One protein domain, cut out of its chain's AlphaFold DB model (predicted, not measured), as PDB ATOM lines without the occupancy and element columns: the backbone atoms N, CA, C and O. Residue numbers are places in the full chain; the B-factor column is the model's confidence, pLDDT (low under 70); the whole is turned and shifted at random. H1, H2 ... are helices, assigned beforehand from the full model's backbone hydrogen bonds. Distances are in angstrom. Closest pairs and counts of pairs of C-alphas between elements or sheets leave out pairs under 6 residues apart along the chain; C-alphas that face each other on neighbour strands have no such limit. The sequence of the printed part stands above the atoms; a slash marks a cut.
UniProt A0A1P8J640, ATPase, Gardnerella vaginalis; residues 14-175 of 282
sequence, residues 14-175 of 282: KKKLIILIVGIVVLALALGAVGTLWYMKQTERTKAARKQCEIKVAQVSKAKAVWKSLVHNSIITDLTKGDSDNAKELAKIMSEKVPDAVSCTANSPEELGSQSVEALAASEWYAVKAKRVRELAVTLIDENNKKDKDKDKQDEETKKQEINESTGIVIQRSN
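Overview. This is residues 14 to 175 of the 282 residues of the protein "ATPase" of Gardnerella vaginalis (UniProt A0A1P8J640). A rod of helices: the very long H1 sticks out alone with residues 14 to 41, and its later part joins the hairpin of H4 and H5 in a three-helix bundle, with short H2 and H3 packed on H4. The printed part has 162 residues, with five named helices, H1 to H5, and no named strand: all helix. It is extended, radius of gyration of the C-alphas 27.9 A, spanning 109 by 24 by 18 A.

Arrangement. H1, residues 14 to 71, touches H4, residues 109 to 147, with residues 42 to 67 alone; the closest C-alphas, Thr 46 and Pro 109, are 4.6 A apart. H5, residues 153 to 174, forms a hairpin with H4, a shallow tilt of 6 degrees, opposite ways. Every O i to N i+4 pair is within hydrogen-bond range in H1, H5, H2, residues 74 to 79, and H3, residues 85 to 95; in H4, 34 of 35.

Along the chain. H1 runs 82.8 A from C-alpha 14 at (204.859, 171.552, 156.320). H4 spans 57.3 A; H5 spans 31.5 A, ending at C-alpha 174 (193.098, 133.810, 215.900).

Size, cuts and confidence. The printed part has no cut. The H3 to H4 link is long. Residues 147 to 151 have pLDDT under 70.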
ATOM      1  N   LYS A  14     204.456 172.969 156.239       75.94
ATOM      2  CA  LYS A  14     204.859 171.552 156.320       75.94
ATOM      3  C   LYS A  14     205.871 171.294 157.440       75.94
ATOM      4  O   LYS A  14     205.715 170.333 158.186       75.94
ATOM      5  N   LYS A  15     206.869 172.169 157.627       79.88
ATOM      6  CA  LYS A  15     207.836 172.063 158.739       79.88
ATOM      7  C   LYS A  15     207.166 172.190 160.110       79.88
ATOM      8  O   LYS A  15     207.474 171.406 161.003       79.88
ATOM      9  N   LYS A  16     206.230 173.133 160.276       81.25
ATOM     10  CA  LYS A  16     205.455 173.283 161.521       81.25
ATOM     11  C   LYS A  16     204.575 172.062 161.800       81.25
ATOM     12  O   LYS A  16     204.531 171.612 162.940       81.25
ATOM     13  N   LEU A  17     203.943 171.496 160.770       84.25
ATOM     14  CA  LEU A  17     203.150 170.270 160.886       84.25
ATOM     15  C   LEU A  17     204.017 169.079 161.326       84.25
ATOM     16  O   LEU A  17     203.638 168.356 162.242       84.25
ATOM     17  N   ILE A  18     205.204 168.914 160.733       84.56
ATOM     18  CA  ILE A  18     206.156 167.857 161.110       84.56
ATOM     19  C   ILE A  18     206.579 168.007 162.576       84.56
ATOM     20  O   ILE A  18     206.548 167.027 163.311       84.56
ATOM     21  N   ILE A  19     206.920 169.218 163.029       84.44
ATOM     22  CA  ILE A  19     207.298 169.465 164.433       84.44
ATOM     23  C   ILE A  19     206.148 169.111 165.386       84.44
ATOM     24  O   ILE A  19     206.388 168.508 166.430       84.44
ATOM     25  N   LEU A  20     204.904 169.439 165.025       87.31
ATOM     26  CA  LEU A  20     203.723 169.140 165.837       87.31
ATOM     27  C   LEU A  20     203.467 167.623 165.910       87.31
ATOM     28  O   LEU A  20     203.275 167.088 167.001       87.31
ATOM     29  N   ILE A  21     203.556 166.915 164.780       86.81
ATOM     30  CA  ILE A  21     203.436 165.449 164.725       86.81
ATOM     31  C   ILE A  21     204.538 164.789 165.559       86.81
ATOM     32  O   ILE A  21     204.242 163.929 166.383       86.81
ATOM     33  N   VAL A  22     205.794 165.219 165.406       87.00
ATOM     34  CA  VAL A  22     206.917 164.706 166.205       87.00
ATOM     35  C   VAL A  22     206.684 164.976 167.694       87.00
ATOM     36  O   VAL A  22     206.890 164.081 168.508       87.00
ATOM     37  N   GLY A  23     206.183 166.160 168.059       87.81
ATOM     38  CA  GLY A  23     205.825 166.496 169.438       87.81
ATOM     39  C   GLY A  23     204.745 165.582 170.024       87.81
ATOM     40  O   GLY A  23     204.902 165.091 171.141       87.81
ATOM     41  N   ILE A  24     203.685 165.289 169.262       89.50
ATOM     42  CA  ILE A  24     202.624 164.355 169.676       89.50
ATOM     43  C   ILE A  24     203.178 162.936 169.827       89.50
ATOM     44  O   ILE A  24     202.876 162.269 170.814       89.50
ATOM     45  N   VAL A  25     204.006 162.475 168.886       88.44
ATOM     46  CA  VAL A  25     204.614 161.138 168.945       88.44
ATOM     47  C   VAL A  25     205.509 161.005 170.179       88.44
ATOM     48  O   VAL A  25     205.402 160.019 170.903       88.44
ATOM     49  N   VAL A  26     206.335 162.011 170.479       88.38
ATOM     50  CA  VAL A  26     207.178 162.017 171.687       88.38
ATOM     51  C   VAL A  26     206.326 162.015 172.960       88.38
ATOM     52  O   VAL A  26     206.622 161.261 173.887       88.38
ATOM     53  N   LEU A  27     205.239 162.793 173.005       88.00
ATOM     54  CA  LEU A  27     204.326 162.814 174.151       88.00
ATOM     55  C   LEU A  27     203.613 161.464 174.344       88.00
ATOM     56  O   LEU A  27     203.518 160.975 175.470       88.00
ATOM     57  N   ALA A  28     203.163 160.830 173.260       86.75
ATOM     58  CA  ALA A  28     202.528 159.514 173.298       86.75
ATOM     59  C   ALA A  28     203.495 158.422 173.787       86.75
ATOM     60  O   ALA A  28     203.122 157.597 174.622       86.75
ATOM     61  N   LEU A  29     204.753 158.449 173.332       84.62
ATOM     62  CA  LEU A  29     205.794 157.533 173.805       84.62
ATOM     63  C   LEU A  29     206.100 157.738 175.297       84.62
ATOM     64  O   LEU A  29     206.229 156.759 176.036       84.62
ATOM     65  N   ALA A  30     206.151 158.990 175.763       83.94
ATOM     66  CA  ALA A  30     206.355 159.302 177.177       83.94
ATOM     67  C   ALA A  30     205.200 158.784 178.056       83.94
ATOM     68  O   ALA A  30     205.444 158.148 179.082       83.94
ATOM     69  N   LEU A  31     203.944 158.985 177.639       83.50
ATOM     70  CA  LEU A  31     202.773 158.475 178.361       83.50
ATOM     71  C   LEU A  31     202.710 156.939 178.361       83.50
ATOM     72  O   LEU A  31     202.389 156.344 179.390       83.50
ATOM     73  N   GLY A  32     203.081 156.284 177.255       81.69
ATOM     74  CA  GLY A  32     203.167 154.821 177.175       81.69
ATOM     75  C   GLY A  32     204.202 154.228 178.140       81.69
ATOM     76  O   GLY A  32     203.931 153.238 178.828       81.69
ATOM     77  N   ALA A  33     205.369 154.865 178.272       81.38
ATOM     78  CA  ALA A  33     206.392 154.450 179.232       81.38
ATOM     79  C   ALA A  33     205.935 154.637 180.694       81.38
ATOM     80  O   ALA A  33     206.149 153.761 181.531       81.38
ATOM     81  N   VAL A  34     205.251 155.742 181.012       82.88
ATOM     82  CA  VAL A  34     204.718 155.977 182.369       82.88
ATOM     83  C   VAL A  34     203.602 154.984 182.710       82.88
ATOM     84  O   VAL A  34     203.584 154.441 183.815       82.88
ATOM     85  N   GLY A  35     202.711 154.689 181.759       80.75
ATOM     86  CA  GLY A  35     201.632 153.716 181.941       80.75
ATOM     87  C   GLY A  35     202.143 152.296 182.197       80.75
ATOM     88  O   GLY A  35     201.662 151.624 183.107       80.75
ATOM     89  N   THR A  36     203.167 151.851 181.460       80.81
ATOM     90  CA  THR A  36     203.767 150.516 181.651       80.81
ATOM     91  C   THR A  36     204.503 150.389 182.987       80.81
ATOM     92  O   THR A  36     204.343 149.381 183.676       80.81
ATOM     93  N   LEU A  37     205.239 151.423 183.412       79.12
ATOM     94  CA  LEU A  37     205.888 151.456 184.728       79.12
ATOM     95  C   LEU A  37     204.872 151.472 185.879       79.12
ATOM     96  O   LEU A  37     205.068 150.790 186.888       79.12
ATOM     97  N   TRP A  38     203.776 152.220 185.733       83.88
ATOM     98  CA  TRP A  38     202.691 152.231 186.713       83.88
ATOM     99  C   TRP A  38     201.991 150.873 186.790       83.88
ATOM    100  O   TRP A  38     201.814 150.345 187.888       83.88
ATOM    101  N   TYR A  39     201.696 150.258 185.641       79.19
ATOM    102  CA  TYR A  39     201.096 148.928 185.565       79.19
ATOM    103  C   TYR A  39     201.977 147.865 186.231       79.19
ATOM    104  O   TYR A  39     201.501 147.144 187.106       79.19
ATOM    105  N   MET A  40     203.280 147.815 185.920       77.81
ATOM    106  CA  MET A  40     204.198 146.883 186.589       77.81
ATOM    107  C   MET A  40     204.206 147.095 188.110       77.81
ATOM    108  O   MET A  40     204.006 146.149 188.873       77.81
ATOM    109  N   LYS A  41     204.312 148.345 188.572       81.31
ATOM    110  CA  LYS A  41     204.285 148.669 190.007       81.31
ATOM    111  C   LYS A  41     202.964 148.284 190.684       81.31
ATOM    112  O   LYS A  41     202.964 147.845 191.836       81.31
ATOM    113  N   GLN A  42     201.838 148.433 189.995       80.12
ATOM    114  CA  GLN A  42     200.526 148.046 190.503       80.12
ATOM    115  C   GLN A  42     200.359 146.528 190.560       80.12
ATOM    116  O   GLN A  42     199.830 146.017 191.549       80.12
ATOM    117  N   THR A  43     200.866 145.788 189.571       81.31
ATOM    118  CA  THR A  43     200.835 144.317 189.600       81.31
ATOM    119  C   THR A  43     201.634 143.748 190.775       81.31
ATOM    120  O   THR A  43     201.147 142.852 191.467       81.31
ATOM    121  N   GLU A  44     202.802 144.318 191.092       84.62
ATOM    122  CA  GLU A  44     203.587 143.913 192.265       84.62
ATOM    123  C   GLU A  44     202.849 144.184 193.579       84.62
ATOM    124  O   GLU A  44     202.762 143.300 194.437       84.62
ATOM    125  N   ARG A  45     202.263 145.380 193.726       83.06
ATOM    126  CA  ARG A  45     201.453 145.735 194.902       83.06
ATOM    127  C   ARG A  45     200.251 144.814 195.065       83.06
ATOM    128  O   ARG A  45     199.981 144.368 196.175       83.06
ATOM    129  N   THR A  46     199.575 144.486 193.968       85.38
ATOM    130  CA  THR A  46     198.416 143.583 193.967       85.38
ATOM    131  C   THR A  46     198.830 142.178 194.388       85.38
ATOM    132  O   THR A  46     198.190 141.571 195.243       85.38
ATOM    133  N   LYS A  47     199.954 141.668 193.872       86.81
ATOM    134  CA  LYS A  47     200.493 140.357 194.265       86.81
ATOM    135  C   LYS A  47     200.875 140.320 195.746       86.81
ATOM    136  O   LYS A  47     200.580 139.338 196.426       86.81
ATOM    137  N   ALA A  48     201.494 141.384 196.256       87.12
ATOM    138  CA  ALA A  48     201.831 141.503 197.672       87.12
ATOM    139  C   ALA A  48     200.575 141.574 198.559       87.12
ATOM    140  O   ALA A  48     200.492 140.852 199.553       87.12
ATOM    141  N   ALA A  49     199.577 142.377 198.177       87.38
ATOM    142  CA  ALA A  49     198.297 142.473 198.876       87.38
ATOM    143  C   ALA A  49     197.552 141.130 198.879       87.38
ATOM    144  O   ALA A  49     197.047 140.706 199.915       87.38
ATOM    145  N   ARG A  50     197.573 140.399 197.758       89.75
ATOM    146  CA  ARG A  50     196.963 139.069 197.653       89.75
ATOM    147  C   ARG A  50     197.635 138.074 198.588       89.75
ATOM    148  O   ARG A  50     196.943 137.354 199.293       89.75
ATOM    149  N   LYS A  51     198.969 138.087 198.675       89.44
ATOM    150  CA  LYS A  51     199.708 137.243 199.627       89.44
ATOM    151  C   LYS A  51     199.351 137.552 201.081       89.44
ATOM    152  O   LYS A  51     199.205 136.628 201.874       89.44
ATOM    153  N   GLN A  52     199.186 138.826 201.432       87.44
ATOM    154  CA  GLN A  52     198.736 139.217 202.772       87.44
ATOM    155  C   GLN A  52     197.306 138.743 203.047       87.44
ATOM    156  O   GLN A  52     197.050 138.178 204.109       87.44
ATOM    157  N   CYS A  53     196.404 138.904 202.078       90.12
ATOM    158  CA  CYS A  53     195.049 138.379 202.167       90.12
ATOM    159  C   CYS A  53     195.064 136.858 202.379       90.12
ATOM    160  O   CYS A  53     194.447 136.374 203.322       90.12
ATOM    161  N   GLU A  54     195.824 136.104 201.577       90.56
ATOM    162  CA  GLU A  54     195.927 134.641 201.679       90.56
ATOM    163  C   GLU A  54     196.396 134.198 203.069       90.56
ATOM    164  O   GLU A  54     195.842 133.261 203.637       90.56
ATOM    165  N   ILE A  55     197.386 134.888 203.649       89.75
ATOM    166  CA  ILE A  55     197.877 134.598 205.004       89.75
ATOM    167  C   ILE A  55     196.765 134.806 206.038       89.75
ATOM    168  O   ILE A  55     196.562 133.945 206.896       89.75
ATOM    169  N   LYS A  56     196.025 135.918 205.950       88.62
ATOM    170  CA  LYS A  56     194.924 136.218 206.877       88.62
ATOM    171  C   LYS A  56     193.740 135.272 206.693       88.62
ATOM    172  O   LYS A  56     193.198 134.779 207.673       88.62
ATOM    173  N   VAL A  57     193.369 134.938 205.460       91.31
ATOM    174  CA  VAL A  57     192.322 133.945 205.179       91.31
ATOM    175  C   VAL A  57     192.735 132.564 205.686       91.31
ATOM    176  O   VAL A  57     191.941 131.875 206.328       91.31
ATOM    177  N   ALA A  58     193.996 132.167 205.497       89.81
ATOM    178  CA  ALA A  58     194.516 130.924 206.058       89.81
ATOM    179  C   ALA A  58     194.462 130.931 207.595       89.81
ATOM    180  O   ALA A  58     194.135 129.913 208.204       89.81
ATOM    181  N   GLN A  59     194.729 132.068 208.238       87.50
ATOM    182  CA  GLN A  59     194.583 132.229 209.684       87.50
ATOM    183  C   GLN A  59     193.127 132.046 210.134       87.50
ATOM    184  O   GLN A  59     192.875 131.227 211.017       87.50
ATOM    185  N   VAL A  60     192.171 132.710 209.478       92.00
ATOM    186  CA  VAL A  60     190.732 132.534 209.744       92.00
ATOM    187  C   VAL A  60     190.319 131.079 209.564       92.00
ATOM    188  O   VAL A  60     189.601 130.539 210.398       92.00
ATOM    189  N   SER A  61     190.813 130.405 208.522       91.19
ATOM    190  CA  SER A  61     190.500 128.991 208.288       91.19
ATOM    191  C   SER A  61     190.998 128.089 209.425       91.19
ATOM    192  O   SER A  61     190.278 127.190 209.861       91.19
ATOM    193  N   LYS A  62     192.192 128.370 209.971       90.81
ATOM    194  CA  LYS A  62     192.740 127.657 211.131       90.81
ATOM    195  C   LYS A  62     191.916 127.940 212.380       90.81
ATOM    196  O   LYS A  62     191.554 126.987 213.061       90.81
ATOM    197  N   ALA A  63     191.595 129.208 212.649       91.69
ATOM    198  CA  ALA A  63     190.750 129.628 213.769       91.69
ATOM    199  C   ALA A  63     189.362 128.967 213.710       91.69
ATOM    200  O   ALA A  63     188.910 128.398 214.698       91.69
ATOM    201  N   LYS A  64     188.742 128.931 212.527       94.06
ATOM    202  CA  LYS A  64     187.473 128.240 212.271       94.06
ATOM    203  C   LYS A  64     187.553 126.743 212.563       94.06
ATOM    204  O   LYS A  64     186.631 126.194 213.162       94.06
ATOM    205  N   ALA A  65     188.636 126.081 212.154       93.44
ATOM    206  CA  ALA A  65     188.823 124.656 212.411       93.44
ATOM    207  C   ALA A  65     188.922 124.360 213.915       93.44
ATOM    208  O   ALA A  65     188.223 123.480 214.409       93.44
ATOM    209  N   VAL A  66     189.723 125.130 214.657       93.94
ATOM    210  CA  VAL A  66     189.865 124.930 216.110       93.94
ATOM    211  C   VAL A  66     188.629 125.386 216.891       93.94
ATOM    212  O   VAL A  66     188.286 124.760 217.887       93.94
ATOM    213  N   TRP A  67     187.901 126.401 216.412       95.44
ATOM    214  CA  TRP A  67     186.584 126.768 216.943       95.44
ATOM    215  C   TRP A  67     185.587 125.621 216.790       95.44
ATOM    216  O   TRP A  67     184.880 125.293 217.736       95.44
ATOM    217  N   LYS A  68     185.566 124.958 215.626       94.75
ATOM    218  CA  LYS A  68     184.722 123.779 215.417       94.75
ATOM    219  C   LYS A  68     185.040 122.696 216.449       94.75
ATOM    220  O   LYS A  68     184.107 122.158 217.032       94.75
ATOM    221  N   SER A  69     186.315 122.413 216.713       93.75
ATOM    222  CA  SER A  69     186.699 121.456 217.759       93.75
ATOM    223  C   SER A  69     186.247 121.894 219.155       93.75
ATOM    224  O   SER A  69     185.743 121.067 219.904       93.75
ATOM    225  N   LEU A  70     186.365 123.185 219.486       94.06
ATOM    226  CA  LEU A  70     185.911 123.733 220.769       94.06
ATOM    227  C   LEU A  70     184.395 123.569 220.967       94.06
ATOM    228  O   LEU A  70     183.966 123.162 222.039       94.06
ATOM    229  N   VAL A  71     183.592 123.837 219.933       93.88
ATOM    230  CA  VAL A  71     182.124 123.689 219.991       93.88
ATOM    231  C   VAL A  71     181.703 122.232 220.217       93.88
ATOM    232  O   VAL A  71     180.682 121.989 220.846       93.88
ATOM    233  N   HIS A  72     182.487 121.263 219.736       93.38
ATOM    234  CA  HIS A  72     182.222 119.832 219.938       93.38
ATOM    235  C   HIS A  72     182.915 119.263 221.185       93.38
ATOM    236  O   HIS A  72     182.871 118.053 221.405       93.38
ATOM    237  N   ASN A  73     183.578 120.097 221.991       94.25
ATOM    238  CA  ASN A  73     184.160 119.646 223.248       94.25
ATOM    239  C   ASN A  73     183.033 119.194 224.192       94.25
ATOM    240  O   ASN A  73     182.039 119.907 224.377       94.25
ATOM    241  N   SER A  74     183.176 118.001 224.772       93.44
ATOM    242  CA  SER A  74     182.150 117.387 225.620       93.44
ATOM    243  C   SER A  74     181.858 118.223 226.863       93.44
ATOM    244  O   SER A  74     180.691 118.452 227.163       93.44
ATOM    245  N   ILE A  75     182.890 118.765 227.521       93.56
ATOM    246  CA  ILE A  75     182.741 119.610 228.713       93.56
ATOM    247  C   ILE A  75     181.921 120.853 228.370       93.56
ATOM    248  O   ILE A  75     180.940 121.151 229.045       93.56
ATOM    249  N   ILE A  76     182.279 121.562 227.295       94.25
ATOM    250  CA  ILE A  76     181.539 122.757 226.860       94.25
ATOM    251  C   ILE A  76     180.091 122.403 226.514       94.25
ATOM    252  O   ILE A  76     179.167 123.091 226.947       94.25
ATOM    253  N   THR A  77     179.887 121.306 225.784       94.38
ATOM    254  CA  THR A  77     178.552 120.831 225.404       94.38
ATOM    255  C   THR A  77     177.705 120.512 226.634       94.38
ATOM    256  O   THR A  77     176.544 120.908 226.698       94.38
ATOM    257  N   ASP A  78     178.265 119.848 227.640       93.88
ATOM    258  CA  ASP A  78     177.540 119.514 228.863       93.88
ATOM    259  C   ASP A  78     177.208 120.756 229.693       93.88
ATOM    260  O   ASP A  78     176.087 120.878 230.188       93.88
ATOM    261  N   LEU A  79     178.119 121.730 229.768       94.00
ATOM    262  CA  LEU A  79     177.867 123.007 230.443       94.00
ATOM    263  C   LEU A  79     176.732 123.807 229.785       94.00
ATOM    264  O   LEU A  79     176.008 124.519 230.480       94.00
ATOM    265  N   THR A  80     176.525 123.665 228.471       95.19
ATOM    266  CA  THR A  80     175.436 124.357 227.754       95.19
ATOM    267  C   THR A  80     174.040 123.812 228.068       95.19
ATOM    268  O   THR A  80     173.052 124.483 227.780       95.19
ATOM    269  N   LYS A  81     173.937 122.619 228.671       93.56
ATOM    270  CA  LYS A  81     172.655 121.981 229.025       93.56
ATOM    271  C   LYS A  81     172.064 122.493 230.343       93.56
ATOM    272  O   LYS A  81     170.959 122.096 230.696       93.56
ATOM    273  N   GLY A  82     172.799 123.313 231.095       90.25
ATOM    274  CA  GLY A  82     172.327 123.864 232.365       90.25
ATOM    275  C   GLY A  82     171.241 124.937 232.196       90.25
ATOM    276  O   GLY A  82     171.177 125.624 231.182       90.25
ATOM    277  N   ASP A  83     170.425 125.134 233.235       90.31
ATOM    278  CA  ASP A  83     169.322 126.114 233.222       90.31
ATOM    279  C   ASP A  83     169.733 127.547 233.611       90.31
ATOM    280  O   ASP A  83     168.914 128.473 233.532       90.31
ATOM    281  N   SER A  84     170.981 127.751 234.050       93.25
ATOM    282  CA  SER A  84     171.475 129.066 234.469       93.25
ATOM    283  C   SER A  84     171.599 130.031 233.289       93.25
ATOM    284  O   SER A  84     171.784 129.627 232.138       93.25
ATOM    285  N   ASP A  85     171.544 131.332 233.573       95.62
ATOM    286  CA  ASP A  85     171.706 132.360 232.539       95.62
ATOM    287  C   ASP A  85     173.075 132.258 231.852       95.62
ATOM    288  O   ASP A  85     173.162 132.381 230.630       95.62
ATOM    289  N   ASN A  86     174.121 131.908 232.608       95.50
ATOM    290  CA  ASN A  86     175.461 131.650 232.079       95.50
ATOM    291  C   ASN A  86     175.486 130.454 231.109       95.50
ATOM    292  O   ASN A  86     176.154 130.518 230.076       95.50
ATOM    293  N   ALA A  87     174.748 129.375 231.400       95.81
ATOM    294  CA  ALA A  87     174.662 128.202 230.528       95.81
ATOM    295  C   ALA A  87     173.900 128.520 229.234       95.81
ATOM    296  O   ALA A  87     174.346 128.156 228.144       95.81
ATOM    297  N   LYS A  88     172.812 129.293 229.333       96.75
ATOM    298  CA  LYS A  88     172.063 129.798 228.172       96.75
ATOM    299  C   LYS A  88     172.898 130.753 227.317       96.75
ATOM    300  O   LYS A  88     172.853 130.673 226.091       96.75
ATOM    301  N   GLU A  89     173.680 131.641 227.935       96.69
ATOM    302  CA  GLU A  89     174.601 132.528 227.216       96.69
ATOM    303  C   GLU A  89     175.700 131.725 226.508       96.69
ATOM    304  O   GLU A  89     175.982 131.970 225.332       96.69
ATOM    305  N   LEU A  90     176.267 130.715 227.174       96.94
ATOM    306  CA  LEU A  90     177.249 129.817 226.572       96.94
ATOM    307  C   LEU A  90     176.651 129.069 225.370       96.94
ATOM    308  O   LEU A  90     177.251 129.068 224.295       96.94
ATOM    309  N   ALA A  91     175.441 128.517 225.504       96.62
ATOM    310  CA  ALA A  91     174.712 127.865 224.414       96.62
ATOM    311  C   ALA A  91     174.459 128.814 223.230       96.62
ATOM    312  O   ALA A  91     174.620 128.435 222.065       96.62
ATOM    313  N   LYS A  92     174.119 130.077 223.514       97.19
ATOM    314  CA  LYS A  92     173.940 131.116 222.494       97.19
ATOM    315  C   LYS A  92     175.231 131.377 221.719       97.19
ATOM    316  O   LYS A  92     175.179 131.492 220.503       97.19
ATOM    317  N   ILE A  93     176.382 131.436 222.392       96.38
ATOM    318  CA  ILE A  93     177.679 131.627 221.723       96.38
ATOM    319  C   ILE A  93     178.046 130.401 220.874       96.38
ATOM    320  O   ILE A  93     178.528 130.559 219.755       96.38
ATOM    321  N   MET A  94     177.802 129.186 221.377       93.69
ATOM    322  CA  MET A  94     178.081 127.939 220.645       93.69
ATOM    323  C   MET A  94     177.229 127.777 219.381       93.69
ATOM    324  O   MET A  94     177.677 127.160 218.416       93.69
ATOM    325  N   SER A  95     176.022 128.348 219.373       94.75
ATOM    326  CA  SER A  95     175.089 128.320 218.238       94.75
ATOM    327  C   SER A  95     175.129 129.580 217.366       94.75
ATOM    328  O   SER A  95     174.427 129.652 216.356       94.75
ATOM    329  N   GLU A  96     175.945 130.579 217.720       94.94
ATOM    330  CA  GLU A  96     176.039 131.836 216.983       94.94
ATOM    331  C   GLU A  96     176.588 131.612 215.568       94.94
ATOM    332  O   GLU A  96     177.516 130.826 215.350       94.94
ATOM    333  N   LYS A  97     176.029 132.338 214.589       93.75
ATOM    334  CA  LYS A  97     176.513 132.282 213.207       93.75
ATOM    335  C   LYS A  97     177.983 132.716 213.175       93.75
ATOM    336  O   LYS A  97     178.312 133.854 213.502       93.75
ATOM    337  N   VAL A  98     178.852 131.806 212.739       94.62
ATOM    338  CA  VAL A  98     180.273 132.099 212.528       94.62
ATOM    339  C   VAL A  98     180.469 133.025 211.316       94.62
ATOM    340  O   VAL A  98     179.647 132.992 210.397       94.62
ATOM    341  N   PRO A  99     181.562 133.811 211.271       93.50
ATOM    342  CA  PRO A  99     181.882 134.657 210.125       93.50
ATOM    343  C   PRO A  99     181.907 133.885 208.796       93.50
ATOM    344  O   PRO A  99     182.338 132.724 208.737       93.50
ATOM    345  N   ASP A 100     181.454 134.546 207.730       90.31
ATOM    346  CA  ASP A 100     181.441 133.979 206.383       90.31
ATOM    347  C   ASP A 100     182.877 133.801 205.841       90.31
ATOM    348  O   ASP A 100     183.846 134.392 206.325       90.31
ATOM    349  N   ALA A 101     183.041 132.904 204.865       85.81
ATOM    350  CA  ALA A 101     184.356 132.594 204.316       85.81
ATOM    351  C   ALA A 101     184.860 133.740 203.426       85.81
ATOM    352  O   ALA A 101     184.300 134.003 202.364       85.81
ATOM    353  N   VAL A 102     185.961 134.372 203.832       88.75
ATOM    354  CA  VAL A 102     186.624 135.413 203.041       88.75
ATOM    355  C   VAL A 102     187.522 134.771 201.983       88.75
ATOM    356  O   VAL A 102     188.273 133.841 202.277       88.75
ATOM    357  N   SER A 103     187.466 135.272 200.749       88.00
ATOM    358  CA  SER A 103     188.320 134.827 199.641       88.00
ATOM    359  C   SER A 103     189.175 135.979 199.113       88.00
ATOM    360  O   SER A 103     188.783 137.135 199.224       88.00
ATOM    361  N   CYS A 104     190.345 135.667 198.550       90.56
ATOM    362  CA  CYS A 104     191.324 136.652 198.064       90.56
ATOM    363  C   CYS A 104     191.310 136.779 196.536       90.56
ATOM    364  O   CYS A 104     192.340 136.624 195.872       90.56
ATOM    365  N   THR A 105     190.126 136.989 195.966       87.50
ATOM    366  CA  THR A 105     189.883 136.943 194.513       87.50
ATOM    367  C   THR A 105     189.955 138.304 193.829       87.50
ATOM    368  O   THR A 105     189.962 138.362 192.601       87.50
ATOM    369  N   ALA A 106     190.046 139.397 194.588       88.69
ATOM    370  CA  ALA A 106     190.057 140.737 194.019       88.69
ATOM    371  C   ALA A 106     191.314 141.029 193.175       88.69
ATOM    372  O   ALA A 106     192.384 140.438 193.375       88.69
ATOM    373  N   ASN A 107     191.176 141.950 192.215       85.69
ATOM    374  CA  ASN A 107     192.212 142.295 191.230       85.69
ATOM    375  C   ASN A 107     192.904 143.636 191.498       85.69
ATOM    376  O   ASN A 107     193.832 143.994 190.775       85.69
ATOM    377  N   SER A 108     192.489 144.351 192.543       85.25
ATOM    378  CA  SER A 108     193.115 145.593 192.983       85.25
ATOM    379  C   SER A 108     193.705 145.457 194.394       85.25
ATOM    380  O   SER A 108     193.190 144.685 195.213       85.25
ATOM    381  N   PRO A 109     194.794 146.180 194.716       84.25
ATOM    382  CA  PRO A 109     195.339 146.221 196.071       84.25
ATOM    383  C   PRO A 109     194.329 146.715 197.115       84.25
ATOM    384  O   PRO A 109     194.363 146.250 198.252       84.25
ATOM    385  N   GLU A 110     193.449 147.642 196.743       86.25
ATOM    386  CA  GLU A 110     192.471 148.273 197.630       86.25
ATOM    387  C   GLU A 110     191.377 147.281 198.047       86.25
ATOM    388  O   GLU A 110     191.120 147.105 199.239       86.25
ATOM    389  N   GLU A 111     190.790 146.560 197.088       88.94
ATOM    390  CA  GLU A 111     189.787 145.525 197.365       88.94
ATOM    391  C   GLU A 111     190.393 144.337 198.125       88.94
ATOM    392  O   GLU A 111     189.795 143.844 199.082       88.94
ATOM    393  N   LEU A 112     191.613 143.912 197.765       88.38
ATOM    394  CA  LEU A 112     192.358 142.901 198.528       88.38
ATOM    395  C   LEU A 112     192.651 143.381 199.955       88.38
ATOM    396  O   LEU A 112     192.665 142.578 200.890       88.38
ATOM    397  N   GLY A 113     192.873 144.684 200.135       86.12
ATOM    398  CA  GLY A 113     192.983 145.334 201.434       86.12
ATOM    399  C   GLY A 113     191.694 145.210 202.244       86.12
ATOM    400  O   GLY A 113     191.751 144.795 203.399       86.12
ATOM    401  N   SER A 114     190.538 145.473 201.629       88.25
ATOM    402  CA  SER A 114     189.224 145.298 202.264       88.25
ATOM    403  C   SER A 114     188.969 143.842 202.668       88.25
ATOM    404  O   SER A 114     188.662 143.577 203.827       88.25
ATOM    405  N   GLN A 115     189.204 142.883 201.764       91.00
ATOM    406  CA  GLN A 115     189.108 141.444 202.066       91.00
ATOM    407  C   GLN A 115     190.068 141.049 203.200       91.00
ATOM    408  O   GLN A 115     189.737 140.273 204.092       91.00
ATOM    409  N   SER A 116     191.260 141.645 203.237       87.75
ATOM    410  CA  SER A 116     192.218 141.438 204.326       87.75
ATOM    411  C   SER A 116     191.764 142.026 205.667       87.75
ATOM    412  O   SER A 116     192.253 141.577 206.705       87.75
ATOM    413  N   VAL A 117     190.921 143.060 205.682       88.44
ATOM    414  CA  VAL A 117     190.325 143.617 206.910       88.44
ATOM    415  C   VAL A 117     189.165 142.741 207.364       88.44
ATOM    416  O   VAL A 117     189.095 142.408 208.540       88.44
ATOM    417  N   GLU A 118     188.326 142.285 206.437       90.69
ATOM    418  CA  GLU A 118     187.234 141.354 206.725       90.69
ATOM    419  C   GLU A 118     187.754 140.036 207.314       90.69
ATOM    420  O   GLU A 118     187.271 139.579 208.347       90.69
ATOM    421  N   ALA A 119     188.820 139.470 206.733       90.88
ATOM    422  CA  ALA A 119     189.476 138.289 207.288       90.88
ATOM    423  C   ALA A 119     190.035 138.560 208.696       90.88
ATOM    424  O   ALA A 119     189.955 137.713 209.582       90.88
ATOM    425  N   LEU A 120     190.580 139.751 208.939       88.38
ATOM    426  CA  LEU A 120     191.078 140.107 210.265       88.38
ATOM    427  C   LEU A 120     189.934 140.217 211.283       88.38
ATOM    428  O   LEU A 120     190.038 139.624 212.351       88.38
ATOM    429  N   ALA A 121     188.825 140.863 210.923       90.94
ATOM    430  CA  ALA A 121     187.634 140.956 211.766       90.94
ATOM    431  C   ALA A 121     187.029 139.571 212.066       90.94
ATOM    432  O   ALA A 121     186.660 139.283 213.204       90.94
ATOM    433  N   ALA A 122     186.991 138.673 211.075       92.81
ATOM    434  CA  ALA A 122     186.575 137.287 211.276       92.81
ATOM    435  C   ALA A 122     187.494 136.550 212.266       92.81
ATOM    436  O   ALA A 122     187.024 135.799 213.119       92.81
ATOM    437  N   SER A 123     188.806 136.787 212.188       90.56
ATOM    438  CA  SER A 123     189.778 136.230 213.132       90.56
ATOM    439  C   SER A 123     189.575 136.782 214.548       90.56
ATOM    440  O   SER A 123     189.548 136.022 215.516       90.56
ATOM    441  N   GLU A 124     189.373 138.092 214.686       91.56
ATOM    442  CA  GLU A 124     189.100 138.739 215.973       91.56
ATOM    443  C   GLU A 124     187.811 138.225 216.614       91.56
ATOM    444  O   GLU A 124     187.787 137.987 217.824       91.56
ATOM    445  N   TRP A 125     186.770 137.968 215.813       94.38
ATOM    446  CA  TRP A 125     185.532 137.357 216.293       94.38
ATOM    447  C   TRP A 125     185.815 136.033 217.018       94.38
ATOM    448  O   TRP A 125     185.387 135.865 218.161       94.38
ATOM    449  N   TYR A 126     186.614 135.132 216.430       95.06
ATOM    450  CA  TYR A 126     186.964 133.856 217.072       95.06
ATOM    451  C   TYR A 126     187.732 134.051 218.383       95.06
ATOM    452  O   TYR A 126     187.442 133.373 219.369       95.06
ATOM    453  N   ALA A 127     188.676 134.996 218.430       93.31
ATOM    454  CA  ALA A 127     189.426 135.292 219.650       93.31
ATOM    455  C   ALA A 127     188.518 135.824 220.770       93.31
ATOM    456  O   ALA A 127     188.624 135.382 221.916       93.31
ATOM    457  N   VAL A 128     187.629 136.769 220.452       94.44
ATOM    458  CA  VAL A 128     186.705 137.381 221.416       94.44
ATOM    459  C   VAL A 128     185.716 136.346 221.940       94.44
ATOM    460  O   VAL A 128     185.534 136.227 223.153       94.44
ATOM    461  N   LYS A 129     185.123 135.546 221.051       95.94
ATOM    462  CA  LYS A 129     184.171 134.510 221.458       95.94
ATOM    463  C   LYS A 129     184.844 133.417 222.277       95.94
ATOM    464  O   LYS A 129     184.307 133.043 223.310       95.94
ATOM    465  N   ALA A 130     186.047 132.973 221.913       95.31
ATOM    466  CA  ALA A 130     186.780 131.975 222.697       95.31
ATOM    467  C   ALA A 130     187.113 132.456 224.118       95.31
ATOM    468  O   ALA A 130     187.028 131.670 225.061       95.31
ATOM    469  N   LYS A 131     187.437 133.745 224.297       95.62
ATOM    470  CA  LYS A 131     187.602 134.334 225.638       95.62
ATOM    471  C   LYS A 131     186.305 134.275 226.437       95.62
ATOM    472  O   LYS A 131     186.318 133.808 227.571       95.62
ATOM    473  N   ARG A 132     185.184 134.670 225.828       96.56
ATOM    474  CA  ARG A 132     183.881 134.645 226.501       96.56
ATOM    475  C   ARG A 132     183.458 133.228 226.892       96.56
ATOM    476  O   ARG A 132     182.956 133.017 227.988       96.56
ATOM    477  N   VAL A 133     183.720 132.254 226.024       96.94
ATOM    478  CA  VAL A 133     183.484 130.826 226.294       96.94
ATOM    479  C   VAL A 133     184.285 130.357 227.493       96.94
ATOM    480  O   VAL A 133     183.722 129.735 228.387       96.94
ATOM    481  N   ARG A 134     185.578 130.695 227.543       96.00
ATOM    482  CA  ARG A 134     186.439 130.376 228.684       96.00
ATOM    483  C   ARG A 134     185.872 130.942 229.985       96.00
ATOM    484  O   ARG A 134     185.757 130.207 230.956       96.00
ATOM    485  N   GLU A 135     185.519 132.225 229.996       96.62
ATOM    486  CA  GLU A 135     184.982 132.910 231.180       96.62
ATOM    487  C   GLU A 135     183.687 132.259 231.685       96.62
ATOM    488  O   GLU A 135     183.583 131.923 232.867       96.62
ATOM    489  N   LEU A 136     182.720 132.033 230.790       96.81
ATOM    490  CA  LEU A 136     181.436 131.424 231.144       96.81
ATOM    491  C   LEU A 136     181.603 129.977 231.603       96.81
ATOM    492  O   LEU A 136     181.020 129.584 232.608       96.81
ATOM    493  N   ALA A 137     182.418 129.188 230.903       95.44
ATOM    494  CA  ALA A 137     182.606 127.783 231.230       95.44
ATOM    495  C   ALA A 137     183.318 127.595 232.581       95.44
ATOM    496  O   ALA A 137     182.886 126.769 233.381       95.44
ATOM    497  N   VAL A 138     184.342 128.404 232.885       94.75
ATOM    498  CA  VAL A 138     184.995 128.402 234.208       94.75
ATOM    499  C   VAL A 138     184.002 128.805 235.302       94.75
ATOM    500  O   VAL A 138     183.900 128.109 236.310       94.75
ATOM    501  N   THR A 139     183.209 129.857 235.069       94.44
ATOM    502  CA  THR A 139     182.188 130.322 236.026       94.44
ATOM    503  C   THR A 139     181.141 129.243 236.309       94.44
ATOM    504  O   THR A 139     180.793 129.005 237.462       94.44
ATOM    505  N   LEU A 140     180.661 128.543 235.278       94.06
ATOM    506  CA  LEU A 140     179.690 127.457 235.431       94.06
ATOM    507  C   LEU A 140     180.258 126.271 236.213       94.06
ATOM    508  O   LEU A 140     179.544 125.657 237.006       94.06
ATOM    509  N   ILE A 141     181.536 125.948 236.011       92.00
ATOM    510  CA  ILE A 141     182.217 124.910 236.787       92.00
ATOM    511  C   ILE A 141     182.275 125.305 238.272       92.00
ATOM    512  O   ILE A 141     181.891 124.506 239.126       92.00
ATOM    513  N   ASP A 142     182.656 126.551 238.572       90.06
ATOM    514  CA  ASP A 142     182.687 127.090 239.939       90.06
ATOM    515  C   ASP A 142     181.299 127.094 240.611       90.06
ATOM    516  O   ASP A 142     181.153 126.767 241.792       90.06
ATOM    517  N   GLU A 143     180.256 127.474 239.871       87.94
ATOM    518  CA  GLU A 143     178.872 127.497 240.358       87.94
ATOM    519  C   GLU A 143     178.330 126.096 240.649       87.94
ATOM    520  O   GLU A 143     177.643 125.894 241.655       87.94
ATOM    521  N   ASN A 144     178.646 125.123 239.793       84.62
ATOM    522  CA  ASN A 144     178.231 123.737 239.976       84.62
ATOM    523  C   ASN A 144     178.916 123.085 241.184       84.62
ATOM    524  O   ASN A 144     178.295 122.257 241.846       84.62
ATOM    525  N   ASN A 145     180.149 123.479 241.516       78.44
ATOM    526  CA  ASN A 145     180.831 123.012 242.726       78.44
ATOM    527  C   ASN A 145     180.133 123.515 244.004       78.44
ATOM    528  O   ASN A 145     179.863 122.753 244.926       78.44
ATOM    529  N   LYS A 146     179.721 124.788 244.051       73.25
ATOM    530  CA  LYS A 146     179.030 125.339 245.238       73.25
ATOM    531  C   LYS A 146     177.723 124.615 245.587       73.25
ATOM    532  O   LYS A 146     177.297 124.671 246.740       73.25
ATOM    533  N   LYS A 147     177.076 123.988 244.601       67.81
ATOM    534  CA  LYS A 147     175.820 123.246 244.779       67.81
ATOM    535  C   LYS A 147     176.047 121.807 245.250       67.81
ATOM    536  O   LYS A 147     175.247 121.321 246.043       67.81
ATOM    537  N   ASP A 148     177.148 121.180 244.839       64.88
ATOM    538  CA  ASP A 148     177.484 119.794 245.169       64.88
ATOM    539  C   ASP A 148     178.693 119.742 246.110       64.88
ATOM    540  O   ASP A 148     179.841 119.725 245.674       64.88
ATOM    541  N   LYS A 149     178.441 119.669 247.425       61.75
ATOM    542  CA  LYS A 149     179.502 119.592 248.450       61.75
ATOM    543  C   LYS A 149     180.389 118.331 248.372       61.75
ATOM    544  O   LYS A 149     181.394 118.293 249.073       61.75
ATOM    545  N   ASP A 150     180.039 117.355 247.532       62.22
ATOM    546  CA  ASP A 150     180.722 116.059 247.369       62.22
ATOM    547  C   ASP A 150     181.557 115.935 246.073       62.22
ATOM    548  O   ASP A 150     182.032 114.845 245.750       62.22
ATOM    549  N   LYS A 151     181.754 117.011 245.292       65.94
ATOM    550  CA  LYS A 151     182.561 116.929 244.059       65.94
ATOM    551  C   LYS A 151     184.070 116.962 244.320       65.94
ATOM    552  O   LYS A 151     184.576 117.775 245.094       65.94
ATOM    553  N   ASP A 152     184.784 116.091 243.608       73.75
ATOM    554  CA  ASP A 152     186.242 115.993 243.633       73.75
ATOM    555  C   ASP A 152     186.878 117.248 243.009       73.75
ATOM    556  O   ASP A 152     186.676 117.557 241.831       73.75
ATOM    557  N   LYS A 153     187.670 117.976 243.804       75.75
ATOM    558  CA  LYS A 153     188.380 119.187 243.359       75.75
ATOM    559  C   LYS A 153     189.348 118.904 242.206       75.75
ATOM    560  O   LYS A 153     189.631 119.807 241.423       75.75
ATOM    561  N   GLN A 154     189.835 117.669 242.083       74.38
ATOM    562  CA  GLN A 154     190.783 117.284 241.039       74.38
ATOM    563  C   GLN A 154     190.128 117.202 239.647       74.38
ATOM    564  O   GLN A 154     190.725 117.622 238.653       74.38
ATOM    565  N   ASP A 155     188.883 116.722 239.563       83.44
ATOM    566  CA  ASP A 155     188.102 116.686 238.315       83.44
ATOM    567  C   ASP A 155     187.773 118.107 237.819       83.44
ATOM    568  O   ASP A 155     187.830 118.402 236.624       83.44
ATOM    569  N   GLU A 156     187.509 119.027 238.747       83.56
ATOM    570  CA  GLU A 156     187.216 120.429 238.449       83.56
ATOM    571  C   GLU A 156     188.402 121.157 237.802       83.56
ATOM    572  O   GLU A 156     188.263 121.811 236.763       83.56
ATOM    573  N   GLU A 157     189.577 121.041 238.420       87.81
ATOM    574  CA  GLU A 157     190.796 121.688 237.942       87.81
ATOM    575  C   GLU A 157     191.205 121.136 236.570       87.81
ATOM    576  O   GLU A 157     191.560 121.906 235.674       87.81
ATOM    577  N   THR A 158     191.012 119.830 236.357       90.25
ATOM    578  CA  THR A 158     191.226 119.173 235.058       90.25
ATOM    579  C   THR A 158     190.310 119.758 233.977       90.25
ATOM    580  O   THR A 158     190.782 120.154 232.909       90.25
ATOM    581  N   LYS A 159     189.008 119.911 234.261       90.44
ATOM    582  CA  LYS A 159     188.046 120.503 233.314       90.44
ATOM    583  C   LYS A 159     188.376 121.957 232.986       90.44
ATOM    584  O   LYS A 159     188.329 122.361 231.824       90.44
ATOM    585  N   LYS A 160     188.744 122.754 233.994       92.81
ATOM    586  CA  LYS A 160     189.173 124.149 233.801       92.81
ATOM    587  C   LYS A 160     190.439 124.238 232.953       92.81
ATOM    588  O   LYS A 160     190.527 125.114 232.088       92.81
ATOM    589  N   GLN A 161     191.398 123.342 233.174       93.12
ATOM    590  CA  GLN A 161     192.627 123.276 232.391       93.12
ATOM    591  C   GLN A 161     192.337 122.930 230.926       93.12
ATOM    592  O   GLN A 161     192.815 123.640 230.040       93.12
ATOM    593  N   GLU A 162     191.495 121.929 230.663       92.75
ATOM    594  CA  GLU A 162     191.105 121.544 229.302       92.75
ATOM    595  C   GLU A 162     190.373 122.682 228.568       92.75
ATOM    596  O   GLU A 162     190.659 122.985 227.404       92.75
ATOM    597  N   ILE A 163     189.470 123.391 229.254       93.62
ATOM    598  CA  ILE A 163     188.806 124.579 228.699       93.62
ATOM    599  C   ILE A 163     189.831 125.668 228.390       93.62
ATOM    600  O   ILE A 163     189.776 126.288 227.325       93.62
ATOM    601  N   ASN A 164     190.771 125.930 229.297       93.44
ATOM    602  CA  ASN A 164     191.786 126.954 229.092       93.44
ATOM    603  C   ASN A 164     192.697 126.623 227.900       93.44
ATOM    604  O   ASN A 164     192.975 127.509 227.088       93.44
ATOM    605  N   GLU A 165     193.105 125.361 227.758       93.94
ATOM    606  CA  GLU A 165     193.921 124.881 226.642       93.94
ATOM    607  C   GLU A 165     193.164 124.972 225.315       93.94
ATOM    608  O   GLU A 165     193.624 125.638 224.384       93.94
ATOM    609  N   SER A 166     191.963 124.394 225.240       91.94
ATOM    610  CA  SER A 166     191.146 124.381 224.020       91.94
ATOM    611  C   SER A 166     190.813 125.795 223.533       91.94
ATOM    612  O   SER A 166     191.059 126.139 222.374       91.94
ATOM    613  N   THR A 167     190.348 126.673 224.424       91.00
ATOM    614  CA  THR A 167     190.108 128.090 224.102       91.00
ATOM    615  C   THR A 167     191.409 128.847 223.821       91.00
ATOM    616  O   THR A 167     191.430 129.758 222.994       91.00
ATOM    617  N   GLY A 168     192.515 128.456 224.461       91.50
ATOM    618  CA  GLY A 168     193.842 129.035 224.262       91.50
ATOM    619  C   GLY A 168     194.358 128.798 222.852       91.50
ATOM    620  O   GLY A 168     194.843 129.735 222.215       91.50
ATOM    621  N   ILE A 169     194.153 127.590 222.327       90.25
ATOM    622  CA  ILE A 169     194.467 127.243 220.941       90.25
ATOM    623  C   ILE A 169     193.655 128.119 219.980       90.25
ATOM    624  O   ILE A 169     194.227 128.666 219.035       90.25
ATOM    625  N   VAL A 170     192.354 128.318 220.222       89.38
ATOM    626  CA  VAL A 170     191.536 129.208 219.377       89.38
ATOM    627  C   VAL A 170     192.087 130.629 219.383       89.38
ATOM    628  O   VAL A 170     192.328 131.192 218.315       89.38
ATOM    629  N   ILE A 171     192.347 131.197 220.560       89.31
ATOM    630  CA  ILE A 171     192.863 132.564 220.704       89.31
ATOM    631  C   ILE A 171     194.228 132.705 220.021       89.31
ATOM    632  O   ILE A 171     194.457 133.670 219.295       89.31
ATOM    633  N   GLN A 172     195.126 131.735 220.198       88.50
ATOM    634  CA  GLN A 172     196.453 131.754 219.589       88.50
ATOM    635  C   GLN A 172     196.384 131.661 218.063       88.50
ATOM    636  O   GLN A 172     197.103 132.370 217.369       88.50
ATOM    637  N   ARG A 173     195.515 130.809 217.511       86.69
ATOM    638  CA  ARG A 173     195.340 130.702 216.052       86.69
ATOM    639  C   ARG A 173     194.635 131.920 215.464       86.69
ATOM    640  O   ARG A 173     194.883 132.255 214.310       86.69
ATOM    641  N   SER A 174     193.808 132.585 216.263       83.75
ATOM    642  CA  SER A 174     193.098 133.810 215.900       83.75
ATOM    643  C   SER A 174     193.977 135.060 215.992       83.75
ATOM    644  O   SER A 174     193.701 136.047 215.317       83.75
ATOM    645  N   ASN A 175     195.072 135.016 216.752       78.94
ATOM    646  CA  ASN A 175     196.022 136.114 216.896       78.94
ATOM    647  C   ASN A 175     197.338 135.782 216.186       78.94
ATOM    648  O   ASN A 175     198.158 135.022 216.687       78.94
TER     649      ASN A 175